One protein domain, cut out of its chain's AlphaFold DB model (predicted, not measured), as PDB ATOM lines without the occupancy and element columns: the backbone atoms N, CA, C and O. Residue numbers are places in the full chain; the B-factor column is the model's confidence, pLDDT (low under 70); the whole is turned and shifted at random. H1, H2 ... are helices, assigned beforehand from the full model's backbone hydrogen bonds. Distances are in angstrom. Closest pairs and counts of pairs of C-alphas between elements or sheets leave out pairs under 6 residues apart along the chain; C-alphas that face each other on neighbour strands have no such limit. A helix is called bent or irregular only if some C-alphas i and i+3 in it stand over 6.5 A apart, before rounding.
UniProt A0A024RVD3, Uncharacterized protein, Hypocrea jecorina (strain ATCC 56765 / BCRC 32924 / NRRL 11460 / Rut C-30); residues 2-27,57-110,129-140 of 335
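Overview. This is residues 2 to 27, 57 to 110 and 129 to 140 of the 335 residues of an uncharacterized protein of Hypocrea jecorina (strain ATCC 56765 / BCRC 32924 / NRRL 11460 / Rut C-30) (UniProt A0A024RVD3). The long helix H1 reaches out as an arm from a small cluster of four helices; its beginning, residues 3 to 7, meets H2 at the cluster's side, and residues 12 to 17 and 19 to 25 stick out free. In the cluster, H2, H4 and H3 run nearly along one line with their centres in a triangle, and the short H5 packs on H3 and H4, away from H2. The printed part has 92 residues with five named helices, in the order H1, H2, H3, H4, H5, and no named strand; the class is all helix. The whole is loose, with a radius of gyration of the C-alphas of 15.9 A, and flat, spanning 56 by 30 by 16 A, the arm making much of the length.

Along the chain. H1, residues 3 to 23, is the longest helix, 30.9 A from C-alpha 3 at (17.112, 40.965, 65.782) to C-alpha 23 at (-11.801, 41.177, 76.811). It is irregular: C-alphas 4 and 7 are 7.0 A apart. H2, residues 57 to 73, is 24.0 A long. H4, residues 95 to 110, measures 22.6 A, and H3, residues 79 to 91, 18.5 A. H5, residues 129 to 135, is 9.8 A long and ends with C-alpha 135 at (29.594, 17.821, 71.883).

Arrangement. H1 touches H2 with residues 3 to 7 alone, the closest C-alphas being those of Pro 7 and Gln 63, 5.3 A apart. Their tilt is steep, 57 degrees, and they run the same way. H1 is apart from H3, H4 and H5. H2 touches H4 at a shallow tilt of 17 degrees, the same way; the closest C-alphas, of Ala 73 and His 108, are 4.7 A apart. H4 is the hub, touching three helices. H3 and H4 form a helical hairpin at a shallow tilt of 17 degrees, opposite ways, with the C-alphas of Val 86 and Ala 98 closest at 4.6 A. H2 and H3 are close but not clearly touching, with the C-alphas of Ile 72 and Cys 82 closest at 7.4 A. H5 touches H4 at a shallow tilt of 30 degrees, opposite ways; the closest C-alphas, of Ala 102 and Val 129, are 5.4 A apart. H5 also touches H3 at a steep tilt of 40 degrees, closest at the C-alphas of Ser 83 and Val 131, 6.3 A. In H2, H3, H4 and H5 every O i to N i+4 pair is within hydrogen-bond range; in H1 15 of 17 are.

Size, cuts and confidence. The C-alphas of Gly 25 and Gly 138, the two farthest apart, are 57.0 A from each other. Residues 28 to 56 are not printed, and C-alphas 27 and 57 are 34.9 A apart across that cut; residues 111 to 128 are not printed either, with 13.5 A between C-alphas 110 and 129. The links from H2 to H3 and from H3 to H4 are tight. The mean pLDDT of the printed part is 88.1, and residues 26 to 27 are under 70.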
ATOM      1  N   CYS A   2      18.056  44.235  68.964       76.81
ATOM      2  CA  CYS A   2      18.764  42.989  68.667       76.81
ATOM      3  C   CYS A   2      17.787  42.070  67.920       76.81
ATOM      4  O   CYS A   2      16.830  41.622  68.539       76.81
ATOM      5  N   LEU A   3      18.004  41.794  66.625       80.00
ATOM      6  CA  LEU A   3      17.112  40.965  65.782       80.00
ATOM      7  C   LEU A   3      16.762  39.598  66.404       80.00
ATOM      8  O   LEU A   3      15.744  39.004  66.084       80.00
ATOM      9  N   ARG A   4      17.587  39.120  67.345       79.25
ATOM     10  CA  ARG A   4      17.362  37.894  68.125       79.25
ATOM     11  C   ARG A   4      16.226  37.981  69.155       79.25
ATOM     12  O   ARG A   4      15.833  36.941  69.657       79.25
ATOM     13  N   LYS A   5      15.752  39.184  69.495       85.12
ATOM     14  CA  LYS A   5      14.622  39.424  70.413       85.12
ATOM     15  C   LYS A   5      13.280  39.549  69.692       85.12
ATOM     16  O   LYS A   5      12.259  39.735  70.339       85.12
ATOM     17  N   ILE A   6      13.277  39.476  68.362       85.81
ATOM     18  CA  ILE A   6      12.038  39.530  67.585       85.81
ATOM     19  C   ILE A   6      11.067  38.402  67.967       85.81
ATOM     20  O   ILE A   6       9.892  38.712  68.094       85.81
ATOM     21  N   PRO A   7      11.507  37.160  68.258       84.62
ATOM     22  CA  PRO A   7      10.591  36.138  68.757       84.62
ATOM     23  C   PRO A   7       9.871  36.530  70.050       84.62
ATOM     24  O   PRO A   7       8.681  36.275  70.178       84.62
ATOM     25  N   ASP A   8      10.570  37.186  70.983       85.50
ATOM     26  CA  ASP A   8       9.957  37.670  72.227       85.50
ATOM     27  C   ASP A   8       8.932  38.778  71.924       85.50
ATOM     28  O   ASP A   8       7.831  38.760  72.453       85.50
ATOM     29  N   CYS A   9       9.261  39.689  71.002       86.06
ATOM     30  CA  CYS A   9       8.345  40.739  70.553       86.06
ATOM     31  C   CYS A   9       7.089  40.171  69.878       86.06
ATOM     32  O   CYS A   9       5.994  40.648  70.149       86.06
ATOM     33  N   ILE A  10       7.240  39.164  69.010       86.56
ATOM     34  CA  ILE A  10       6.110  38.466  68.382       86.56
ATOM     35  C   ILE A  10       5.250  37.821  69.471       86.56
ATOM     36  O   ILE A  10       4.044  38.016  69.486       86.56
ATOM     37  N   ALA A  11       5.865  37.122  70.429       85.88
ATOM     38  CA  ALA A  11       5.137  36.490  71.526       85.88
ATOM     39  C   ALA A  11       4.377  37.503  72.407       85.88
ATOM     40  O   ALA A  11       3.270  37.202  72.852       85.88
ATOM     41  N   ASP A  12       4.946  38.688  72.645       87.19
ATOM     42  CA  ASP A  12       4.294  39.767  73.397       87.19
ATOM     43  C   ASP A  12       3.096  40.353  72.630       87.19
ATOM     44  O   ASP A  12       2.043  40.581  73.230       87.19
ATOM     45  N   ILE A  13       3.229  40.552  71.311       85.88
ATOM     46  CA  ILE A  13       2.130  41.002  70.441       85.88
ATOM     47  C   ILE A  13       1.016  39.950  70.425       85.88
ATOM     48  O   ILE A  13      -0.124  40.264  70.756       85.88
ATOM     49  N   ASP A  14       1.361  38.682  70.179       84.75
ATOM     50  CA  ASP A  14       0.417  37.563  70.198       84.75
ATOM     51  C   ASP A  14      -0.318  37.461  71.545       84.75
ATOM     52  O   ASP A  14      -1.512  37.156  71.601       84.75
ATOM     53  N   ALA A  15       0.389  37.670  72.659       85.38
ATOM     54  CA  ALA A  15      -0.198  37.624  73.993       85.38
ATOM     55  C   ALA A  15      -1.168  38.788  74.231       85.38
ATOM     56  O   ALA A  15      -2.234  38.578  74.818       85.38
ATOM     57  N   TRP A  16      -0.818  39.989  73.765       85.81
ATOM     58  CA  TRP A  16      -1.676  41.168  73.839       85.81
ATOM     59  C   TRP A  16      -2.936  41.004  72.980       85.81
ATOM     60  O   TRP A  16      -4.039  41.196  73.494       85.81
ATOM     61  N   ASP A  17      -2.805  40.534  71.737       83.56
ATOM     62  CA  ASP A  17      -3.935  40.264  70.836       83.56
ATOM     63  C   ASP A  17      -4.895  39.232  71.443       83.56
ATOM     64  O   ASP A  17      -6.114  39.425  71.491       83.56
ATOM     65  N   ARG A  18      -4.348  38.146  72.007       81.69
ATOM     66  CA  ARG A  18      -5.148  37.130  72.710       81.69
ATOM     67  C   ARG A  18      -5.872  37.693  73.927       81.69
ATOM     68  O   ARG A  18      -6.944  37.193  74.261       81.69
ATOM     69  N   GLN A  19      -5.290  38.666  74.624       83.31
ATOM     70  CA  GLN A  19      -5.937  39.305  75.766       83.31
ATOM     71  C   GLN A  19      -7.084  40.214  75.305       83.31
ATOM     72  O   GLN A  19      -8.188  40.100  75.830       83.31
ATOM     73  N   GLN A  20      -6.875  41.006  74.252       82.44
ATOM     74  CA  GLN A  20      -7.913  41.861  73.667       82.44
ATOM     75  C   GLN A  20      -9.116  41.064  73.141       82.44
ATOM     76  O   GLN A  20     -10.271  41.444  73.345       82.44
ATOM     77  N   LEU A  21      -8.873  39.913  72.507       79.06
ATOM     78  CA  LEU A  21      -9.942  39.019  72.044       79.06
ATOM     79  C   LEU A  21     -10.766  38.440  73.203       79.06
ATOM     80  O   LEU A  21     -11.987  38.313  73.102       79.06
ATOM     81  N   LYS A  22     -10.118  38.127  74.334       80.38
ATOM     82  CA  LYS A  22     -10.820  37.685  75.550       80.38
ATOM     83  C   LYS A  22     -11.670  38.804  76.145       80.38
ATOM     84  O   LYS A  22     -12.814  38.544  76.509       80.38
ATOM     85  N   ASP A  23     -11.131  40.019  76.208       82.50
ATOM     86  CA  ASP A  23     -11.801  41.177  76.811       82.50
ATOM     87  C   ASP A  23     -12.987  41.669  75.959       82.50
ATOM     88  O   ASP A  23     -13.993  42.129  76.495       82.50
ATOM     89  N   SER A  24     -12.928  41.481  74.638       80.00
ATOM     90  CA  SER A  24     -14.027  41.766  73.700       80.00
ATOM     91  C   SER A  24     -15.087  40.654  73.601       80.00
ATOM     92  O   SER A  24     -16.061  40.790  72.860       80.00
ATOM     93  N   GLY A  25     -14.938  39.550  74.345       71.12
ATOM     94  CA  GLY A  25     -15.902  38.442  74.377       71.12
ATOM     95  C   GLY A  25     -15.875  37.524  73.148       71.12
ATOM     96  O   GLY A  25     -16.671  36.582  73.062       71.12
ATOM     97  N   VAL A  26     -14.949  37.740  72.210       66.81
ATOM     98  CA  VAL A  26     -14.805  36.934  70.993       66.81
ATOM     99  C   VAL A  26     -13.973  35.686  71.308       66.81
ATOM    100  O   VAL A  26     -12.748  35.708  71.342       66.81
ATOM    101  N   LYS A  27     -14.641  34.543  71.508       57.75
ATOM    102  CA  LYS A  27     -14.001  33.226  71.732       57.75
ATOM    103  C   LYS A  27     -13.463  32.580  70.444       57.75
ATOM    104  O   LYS A  27     -13.593  31.371  70.254       57.75
ATOM    105  N   ARG A  57      17.514  36.123  57.610       86.75
ATOM    106  CA  ARG A  57      18.112  34.853  58.054       86.75
ATOM    107  C   ARG A  57      18.287  34.777  59.574       86.75
ATOM    108  O   ARG A  57      18.077  33.713  60.155       86.75
ATOM    109  N   LEU A  58      18.729  35.859  60.220       86.12
ATOM    110  CA  LEU A  58      18.896  35.888  61.678       86.12
ATOM    111  C   LEU A  58      17.549  35.784  62.394       86.12
ATOM    112  O   LEU A  58      17.452  35.043  63.372       86.12
ATOM    113  N   VAL A  59      16.534  36.489  61.896       88.12
ATOM    114  CA  VAL A  59      15.196  36.501  62.496       88.12
ATOM    115  C   VAL A  59      14.518  35.152  62.318       88.12
ATOM    116  O   VAL A  59      14.137  34.550  63.319       88.12
ATOM    117  N   VAL A  60      14.491  34.605  61.100       88.19
ATOM    118  CA  VAL A  60      13.934  33.273  60.813       88.19
ATOM    119  C   VAL A  60      14.615  32.202  61.663       88.19
ATOM    120  O   VAL A  60      13.941  31.386  62.285       88.19
ATOM    121  N   ARG A  61      15.950  32.230  61.779       89.50
ATOM    122  CA  ARG A  61      16.684  31.291  62.643       89.50
ATOM    123  C   ARG A  61      16.295  31.436  64.116       89.50
ATOM    124  O   ARG A  61      16.134  30.425  64.801       89.50
ATOM    125  N   SER A  62      16.151  32.667  64.609       88.81
ATOM    126  CA  SER A  62      15.729  32.908  65.991       88.81
ATOM    127  C   SER A  62      14.288  32.452  66.244       88.81
ATOM    128  O   SER A  62      14.049  31.781  67.245       88.81
ATOM    129  N   GLN A  63      13.369  32.700  65.304       90.12
ATOM    130  CA  GLN A  63      11.972  32.278  65.396       90.12
ATOM    131  C   GLN A  63      11.847  30.759  65.337       90.12
ATOM    132  O   GLN A  63      11.202  30.164  66.193       90.12
ATOM    133  N   ALA A  64      12.528  30.106  64.394       91.69
ATOM    134  CA  ALA A  64      12.551  28.650  64.304       91.69
ATOM    135  C   ALA A  64      13.074  28.020  65.604       91.69
ATOM    136  O   ALA A  64      12.494  27.063  66.113       91.69
ATOM    137  N   THR A  65      14.130  28.591  66.192       92.94
ATOM    138  CA  THR A  65      14.660  28.123  67.481       92.94
ATOM    139  C   THR A  65      13.660  28.345  68.615       92.94
ATOM    140  O   THR A  65      13.516  27.466  69.462       92.94
ATOM    141  N   HIS A  66      12.957  29.480  68.637       91.94
ATOM    142  CA  HIS A  66      11.913  29.772  69.621       91.94
ATOM    143  C   HIS A  66      10.755  28.767  69.525       91.94
ATOM    144  O   HIS A  66      10.417  28.132  70.522       91.94
ATOM    145  N   LEU A  67      10.225  28.530  68.321       91.88
ATOM    146  CA  LEU A  67       9.159  27.557  68.071       91.88
ATOM    147  C   LEU A  67       9.576  26.136  68.469       91.88
ATOM    148  O   LEU A  67       8.849  25.465  69.199       91.88
ATOM    149  N   LEU A  68      10.776  25.700  68.070       95.12
ATOM    150  CA  LEU A  68      11.323  24.407  68.491       95.12
ATOM    151  C   LEU A  68      11.479  24.334  70.014       95.12
ATOM    152  O   LEU A  68      11.152  23.322  70.622       95.12
ATOM    153  N   SER A  69      11.950  25.407  70.648       94.12
ATOM    154  CA  SER A  69      12.127  25.466  72.102       94.12
ATOM    155  C   SER A  69      10.807  25.341  72.859       94.12
ATOM    156  O   SER A  69      10.808  24.727  73.927       94.12
ATOM    157  N   ASN A  70       9.720  25.907  72.330       91.75
ATOM    158  CA  ASN A  70       8.378  25.798  72.904       91.75
ATOM    159  C   ASN A  70       7.810  24.397  72.683       91.75
ATOM    160  O   ASN A  70       7.441  23.741  73.647       91.75
ATOM    161  N   ALA A  71       7.896  23.867  71.461       93.44
ATOM    162  CA  ALA A  71       7.472  22.502  71.154       93.44
ATOM    163  C   ALA A  71       8.198  21.441  72.010       93.44
ATOM    164  O   ALA A  71       7.588  20.470  72.452       93.44
ATOM    165  N   ILE A  72       9.493  21.634  72.300       93.56
ATOM    166  CA  ILE A  72      10.236  20.794  73.255       93.56
ATOM    167  C   ILE A  72       9.690  20.961  74.679       93.56
ATOM    168  O   ILE A  72       9.560  19.970  75.391       93.56
ATOM    169  N   ALA A  73       9.418  22.195  75.115       90.19
ATOM    170  CA  ALA A  73       8.882  22.460  76.451       90.19
ATOM    171  C   ALA A  73       7.497  21.814  76.655       90.19
ATOM    172  O   ALA A  73       7.222  21.302  77.741       90.19
ATOM    173  N   ASP A  74       6.695  21.767  75.591       89.19
ATOM    174  CA  ASP A  74       5.362  21.161  75.544       89.19
ATOM    175  C   ASP A  74       5.393  19.629  75.374       89.19
ATOM    176  O   ASP A  74       4.349  18.981  75.396       89.19
ATOM    177  N   GLY A  75       6.576  19.022  75.219       89.06
ATOM    178  CA  GLY A  75       6.728  17.567  75.100       89.06
ATOM    179  C   GLY A  75       6.374  16.991  73.730       89.06
ATOM    180  O   GLY A  75       6.186  15.785  73.601       89.06
ATOM    181  N   LEU A  76       6.311  17.821  72.683       92.75
ATOM    182  CA  LEU A  76       5.969  17.368  71.327       92.75
ATOM    183  C   LEU A  76       7.066  16.503  70.685       92.75
ATOM    184  O   LEU A  76       6.830  15.838  69.676       92.75
ATOM    185  N   PHE A  77       8.273  16.506  71.254       91.44
ATOM    186  CA  PHE A  77       9.421  15.784  70.725       91.44
ATOM    187  C   PHE A  77       9.989  14.779  71.715       91.44
ATOM    188  O   PHE A  77      10.166  15.064  72.900       91.44
ATOM    189  N   ARG A  78      10.392  13.622  71.181       88.94
ATOM    190  CA  ARG A  78      11.122  12.612  71.948       88.94
ATOM    191  C   ARG A  78      12.521  13.110  72.355       88.94
ATOM    192  O   ARG A  78      13.169  13.809  71.565       88.94
ATOM    193  N   PRO A  79      13.042  12.716  73.530       87.19
ATOM    194  CA  PRO A  79      14.357  13.145  74.021       87.19
ATOM    195  C   PRO A  79      15.531  12.851  73.072       87.19
ATOM    196  O   PRO A  79      16.485  13.635  72.998       87.19
ATOM    197  N   GLU A  80      15.467  11.763  72.299       90.31
ATOM    198  CA  GLU A  80      16.495  11.412  71.311       90.31
ATOM    199  C   GLU A  80      16.544  12.430  70.172       90.31
ATOM    200  O   GLU A  80      17.625  12.836  69.744       90.31
ATOM    201  N   PHE A  81      15.376  12.890  69.713       91.94
ATOM    202  CA  PHE A  81      15.277  13.909  68.672       91.94
ATOM    203  C   PHE A  81      15.839  15.246  69.166       91.94
ATOM    204  O   PHE A  81      16.673  15.852  68.493       91.94
ATOM    205  N   CYS A  82      15.487  15.654  70.389       93.62
ATOM    206  CA  CYS A  82      16.054  16.841  71.036       93.62
ATOM    207  C   CYS A  82      17.588  16.766  71.128       93.62
ATOM    208  O   CYS A  82      18.291  17.739  70.847       93.62
ATOM    209  N   SER A  83      18.122  15.592  71.473       93.50
ATOM    210  CA  SER A  83      19.567  15.348  71.543       93.50
ATOM    211  C   SER A  83      20.255  15.475  70.181       93.50
ATOM    212  O   SER A  83      21.347  16.042  70.094       93.50
ATOM    213  N   LEU A  84      19.625  14.983  69.108       94.44
ATOM    214  CA  LEU A  84      20.125  15.142  67.740       94.44
ATOM    215  C   LEU A  84      20.128  16.610  67.304       94.44
ATOM    216  O   LEU A  84      21.139  17.071  66.773       94.44
ATOM    217  N   LEU A  85      19.056  17.358  67.591       94.75
ATOM    218  CA  LEU A  85      18.981  18.789  67.289       94.75
ATOM    219  C   LEU A  85      20.102  19.574  67.975       94.75
ATOM    220  O   LEU A  85      20.781  20.371  67.333       94.75
ATOM    221  N   VAL A  86      20.362  19.306  69.255       95.12
ATOM    222  CA  VAL A  86      21.445  19.973  69.991       95.12
ATOM    223  C   VAL A  86      22.815  19.671  69.386       95.12
ATOM    224  O   VAL A  86      23.610  20.593  69.196       95.12
ATOM    225  N   ARG A  87      23.091  18.414  69.015       94.44
ATOM    226  CA  ARG A  87      24.343  18.057  68.320       94.44
ATOM    227  C   ARG A  87      24.474  18.771  66.981       94.44
ATOM    228  O   ARG A  87      25.550  19.287  66.683       94.44
ATOM    229  N   LEU A  88      23.395  18.825  66.201       94.56
ATOM    230  CA  LEU A  88      23.365  19.517  64.916       94.56
ATOM    231  C   LEU A  88      23.657  21.011  65.091       94.56
ATOM    232  O   LEU A  88      24.516  21.553  64.398       94.56
ATOM    233  N   CYS A  89      23.019  21.664  66.063       94.56
ATOM    234  CA  CYS A  89      23.283  23.063  66.377       94.56
ATOM    235  C   CYS A  89      24.756  23.289  66.743       94.56
ATOM    236  O   CYS A  89      25.374  24.202  66.202       94.56
ATOM    237  N   VAL A  90      25.361  22.445  67.588       93.50
ATOM    238  CA  VAL A  90      26.796  22.555  67.916       93.50
ATOM    239  C   VAL A  90      27.676  22.355  66.677       93.50
ATOM    240  O   VAL A  90      28.624  23.115  66.481       93.50
ATOM    241  N   HIS A  91      27.359  21.376  65.826       93.50
ATOM    242  CA  HIS A  91      28.095  21.114  64.585       93.50
ATOM    243  C   HIS A  91      28.058  22.312  63.623       93.50
ATOM    244  O   HIS A  91      29.070  22.650  63.016       93.50
ATOM    245  N   LEU A  92      26.922  23.011  63.554       92.19
ATOM    246  CA  LEU A  92      26.711  24.202  62.726       92.19
ATOM    247  C   LEU A  92      27.120  25.520  63.417       92.19
ATOM    248  O   LEU A  92      26.674  26.597  63.011       92.19
ATOM    249  N   ASN A  93      27.942  25.463  64.473       89.31
ATOM    250  CA  ASN A  93      28.384  26.619  65.270       89.31
ATOM    251  C   ASN A  93      27.233  27.450  65.889       89.31
ATOM    252  O   ASN A  93      27.386  28.634  66.190       89.31
ATOM    253  N   GLY A  94      26.066  26.840  66.090       90.81
ATOM    254  CA  GLY A  94      24.889  27.405  66.749       90.81
ATOM    255  C   GLY A  94      24.816  27.073  68.232       90.81
ATOM    256  O   GLY A  94      23.884  26.418  68.689       90.81
ATOM    257  N   SER A  95      25.819  27.485  69.006       92.31
ATOM    258  CA  SER A  95      25.889  27.140  70.432       92.31
ATOM    259  C   SER A  95      24.828  27.833  71.285       92.31
ATOM    260  O   SER A  95      24.454  27.296  72.322       92.31
ATOM    261  N   GLN A  96      24.332  29.000  70.859       92.06
ATOM    262  CA  GLN A  96      23.222  29.668  71.543       92.06
ATOM    263  C   GLN A  96      21.928  28.867  71.374       92.06
ATOM    264  O   GLN A  96      21.242  28.603  72.354       92.06
ATOM    265  N   GLU A  97      21.635  28.435  70.149       94.06
ATOM    266  CA  GLU A  97      20.459  27.625  69.843       94.06
ATOM    267  C   GLU A  97      20.548  26.265  70.536       94.06
ATOM    268  O   GLU A  97      19.607  25.849  71.202       94.06
ATOM    269  N   ALA A  98      21.716  25.616  70.481       94.81
ATOM    270  CA  ALA A  98      21.957  24.353  71.176       94.81
ATOM    271  C   ALA A  98      21.680  24.462  72.687       94.81
ATOM    272  O   ALA A  98      21.041  23.589  73.274       94.81
ATOM    273  N   ALA A  99      22.141  25.549  73.309       93.88
ATOM    274  CA  ALA A  99      21.934  25.812  74.724       93.88
ATOM    275  C   ALA A  99      20.457  26.099  75.051       93.88
ATOM    276  O   ALA A  99      19.927  25.578  76.031       93.88
ATOM    277  N   GLN A 100      19.765  26.865  74.203       94.38
ATOM    278  CA  GLN A 100      18.338  27.146  74.358       94.38
ATOM    279  C   GLN A 100      17.490  25.866  74.273       94.38
ATOM    280  O   GLN A 100      16.663  25.621  75.154       94.38
ATOM    281  N   LEU A 101      17.750  25.008  73.281       95.00
ATOM    282  CA  LEU A 101      17.054  23.729  73.115       95.00
ATOM    283  C   LEU A 101      17.323  22.780  74.296       95.00
ATOM    284  O   LEU A 101      16.384  22.195  74.839       95.00
ATOM    285  N   ALA A 102      18.578  22.680  74.754       93.19
ATOM    286  CA  ALA A 102      18.928  21.882  75.931       93.19
ATOM    287  C   ALA A 102      18.206  22.373  77.197       93.19
ATOM    288  O   ALA A 102      17.687  21.563  77.967       93.19
ATOM    289  N   ALA A 103      18.114  23.695  77.389       92.25
ATOM    290  CA  ALA A 103      17.390  24.278  78.510       92.25
ATOM    291  C   ALA A 103      15.881  24.002  78.447       92.25
ATOM    292  O   ALA A 103      15.267  23.730  79.480       92.25
ATOM    293  N   SER A 104      15.275  24.039  77.257       92.25
ATOM    294  CA  SER A 104      13.876  23.644  77.070       92.25
ATOM    295  C   SER A 104      13.625  22.190  77.454       92.25
ATOM    296  O   SER A 104      12.669  21.932  78.182       92.25
ATOM    297  N   THR A 105      14.504  21.255  77.075       90.44
ATOM    298  CA  THR A 105      14.341  19.851  77.488       90.44
ATOM    299  C   THR A 105      14.429  19.690  79.007       90.44
ATOM    300  O   THR A 105      13.644  18.954  79.600       90.44
ATOM    301  N   SER A 106      15.359  20.395  79.664       87.44
ATOM    302  CA  SER A 106      15.468  20.373  81.129       87.44
ATOM    303  C   SER A 106      14.224  20.928  81.823       87.44
ATOM    304  O   SER A 106      13.815  20.386  82.847       87.44
ATOM    305  N   ARG A 107      13.609  21.984  81.271       86.31
ATOM    306  CA  ARG A 107      12.345  22.530  81.788       86.31
ATOM    307  C   ARG A 107      11.210  21.523  81.650       86.31
ATOM    308  O   ARG A 107      10.559  21.252  82.650       86.31
ATOM    309  N   HIS A 108      11.042  20.936  80.463       86.25
ATOM    310  CA  HIS A 108      10.006  19.937  80.197       86.25
ATOM    311  C   HIS A 108      10.052  18.781  81.206       86.25
ATOM    312  O   HIS A 108       9.070  18.525  81.902       86.25
ATOM    313  N   ARG A 109      11.235  18.176  81.382       81.44
ATOM    314  CA  ARG A 109      11.448  17.087  82.349       81.44
ATOM    315  C   ARG A 109      11.099  17.484  83.785       81.44
ATOM    316  O   ARG A 109      10.578  16.670  84.538       81.44
ATOM    317  N   ALA A 110      11.368  18.725  84.191       79.38
ATOM    318  CA  ALA A 110      11.007  19.189  85.530       79.38
ATOM    319  C   ALA A 110       9.488  19.328  85.728       79.38
ATOM    320  O   ALA A 110       9.002  19.105  86.835       79.38
ATOM    321  N   VAL A 129      21.457  18.196  78.080       87.94
ATOM    322  CA  VAL A 129      22.577  18.939  78.669       87.94
ATOM    323  C   VAL A 129      23.878  18.138  78.600       87.94
ATOM    324  O   VAL A 129      24.869  18.660  78.111       87.94
ATOM    325  N   LEU A 130      23.900  16.868  79.018       87.81
ATOM    326  CA  LEU A 130      25.097  16.027  78.878       87.81
ATOM    327  C   LEU A 130      25.508  15.870  77.409       87.81
ATOM    328  O   LEU A 130      26.695  15.894  77.106       87.81
ATOM    329  N   VAL A 131      24.544  15.784  76.490       90.62
ATOM    330  CA  VAL A 131      24.819  15.744  75.047       90.62
ATOM    331  C   VAL A 131      25.471  17.040  74.553       90.62
ATOM    332  O   VAL A 131      26.421  16.979  73.772       90.62
ATOM    333  N   LEU A 132      25.003  18.199  75.023       92.50
ATOM    334  CA  LEU A 132      25.619  19.499  74.751       92.50
ATOM    335  C   LEU A 132      27.061  19.558  75.277       92.50
ATOM    336  O   LEU A 132      27.957  19.992  74.558       92.50
ATOM    337  N   LEU A 133      27.289  19.091  76.509       90.69
ATOM    338  CA  LEU A 133      28.615  19.061  77.133       90.69
ATOM    339  C   LEU A 133      29.579  18.134  76.382       90.69
ATOM    340  O   LEU A 133      30.702  18.533  76.073       90.69
ATOM    341  N   ASP A 134      29.125  16.930  76.028       90.50
ATOM    342  CA  ASP A 134      29.901  15.962  75.250       90.50
ATOM    343  C   ASP A 134      30.282  16.532  73.873       90.50
ATOM    344  O   ASP A 134      31.426  16.391  73.439       90.50
ATOM    345  N   ALA A 135      29.354  17.221  73.198       89.62
ATOM    346  CA  ALA A 135      29.594  17.821  71.883       89.62
ATOM    347  C   ALA A 135      30.599  18.990  71.915       89.62
ATOM    348  O   ALA A 135      31.220  19.305  70.898       89.62
ATOM    349  N   LEU A 136      30.772  19.630  73.074       89.88
ATOM    350  CA  LEU A 136      31.716  20.729  73.289       89.88
ATOM    351  C   LEU A 136      33.060  20.269  73.872       89.88
ATOM    352  O   LEU A 136      33.952  21.093  74.080       89.88
ATOM    353  N   LYS A 137      33.238  18.970  74.128       88.50
ATOM    354  CA  LYS A 137      34.460  18.438  74.732       88.50
ATOM    355  C   LYS A 137      35.693  18.774  73.883       88.50
ATOM    356  O   LYS A 137      35.729  18.518  72.683       88.50
ATOM    357  N   GLY A 138      36.713  19.350  74.526       83.94
ATOM    358  CA  GLY A 138      37.957  19.775  73.871       83.94
ATOM    359  C   GLY A 138      37.840  21.054  73.034       83.94
ATOM    360  O   GLY A 138      38.808  21.442  72.388       83.94
ATOM    361  N   ARG A 139      36.679  21.722  73.034       87.75
ATOM    362  CA  ARG A 139      36.461  23.007  72.359       87.75
ATOM    363  C   ARG A 139      36.322  24.125  73.386       87.75
ATOM    364  O   ARG A 139      35.921  23.899  74.525       87.75
ATOM    365  N   LYS A 140      36.590  25.360  72.959       88.88
ATOM    366  CA  LYS A 140      36.309  26.550  73.770       88.88
ATOM    367  C   LYS A 140      34.805  26.668  74.004       88.88
ATOM    368  O   LYS A 140      34.043  26.781  73.045       88.88
TER     369      LYS A 140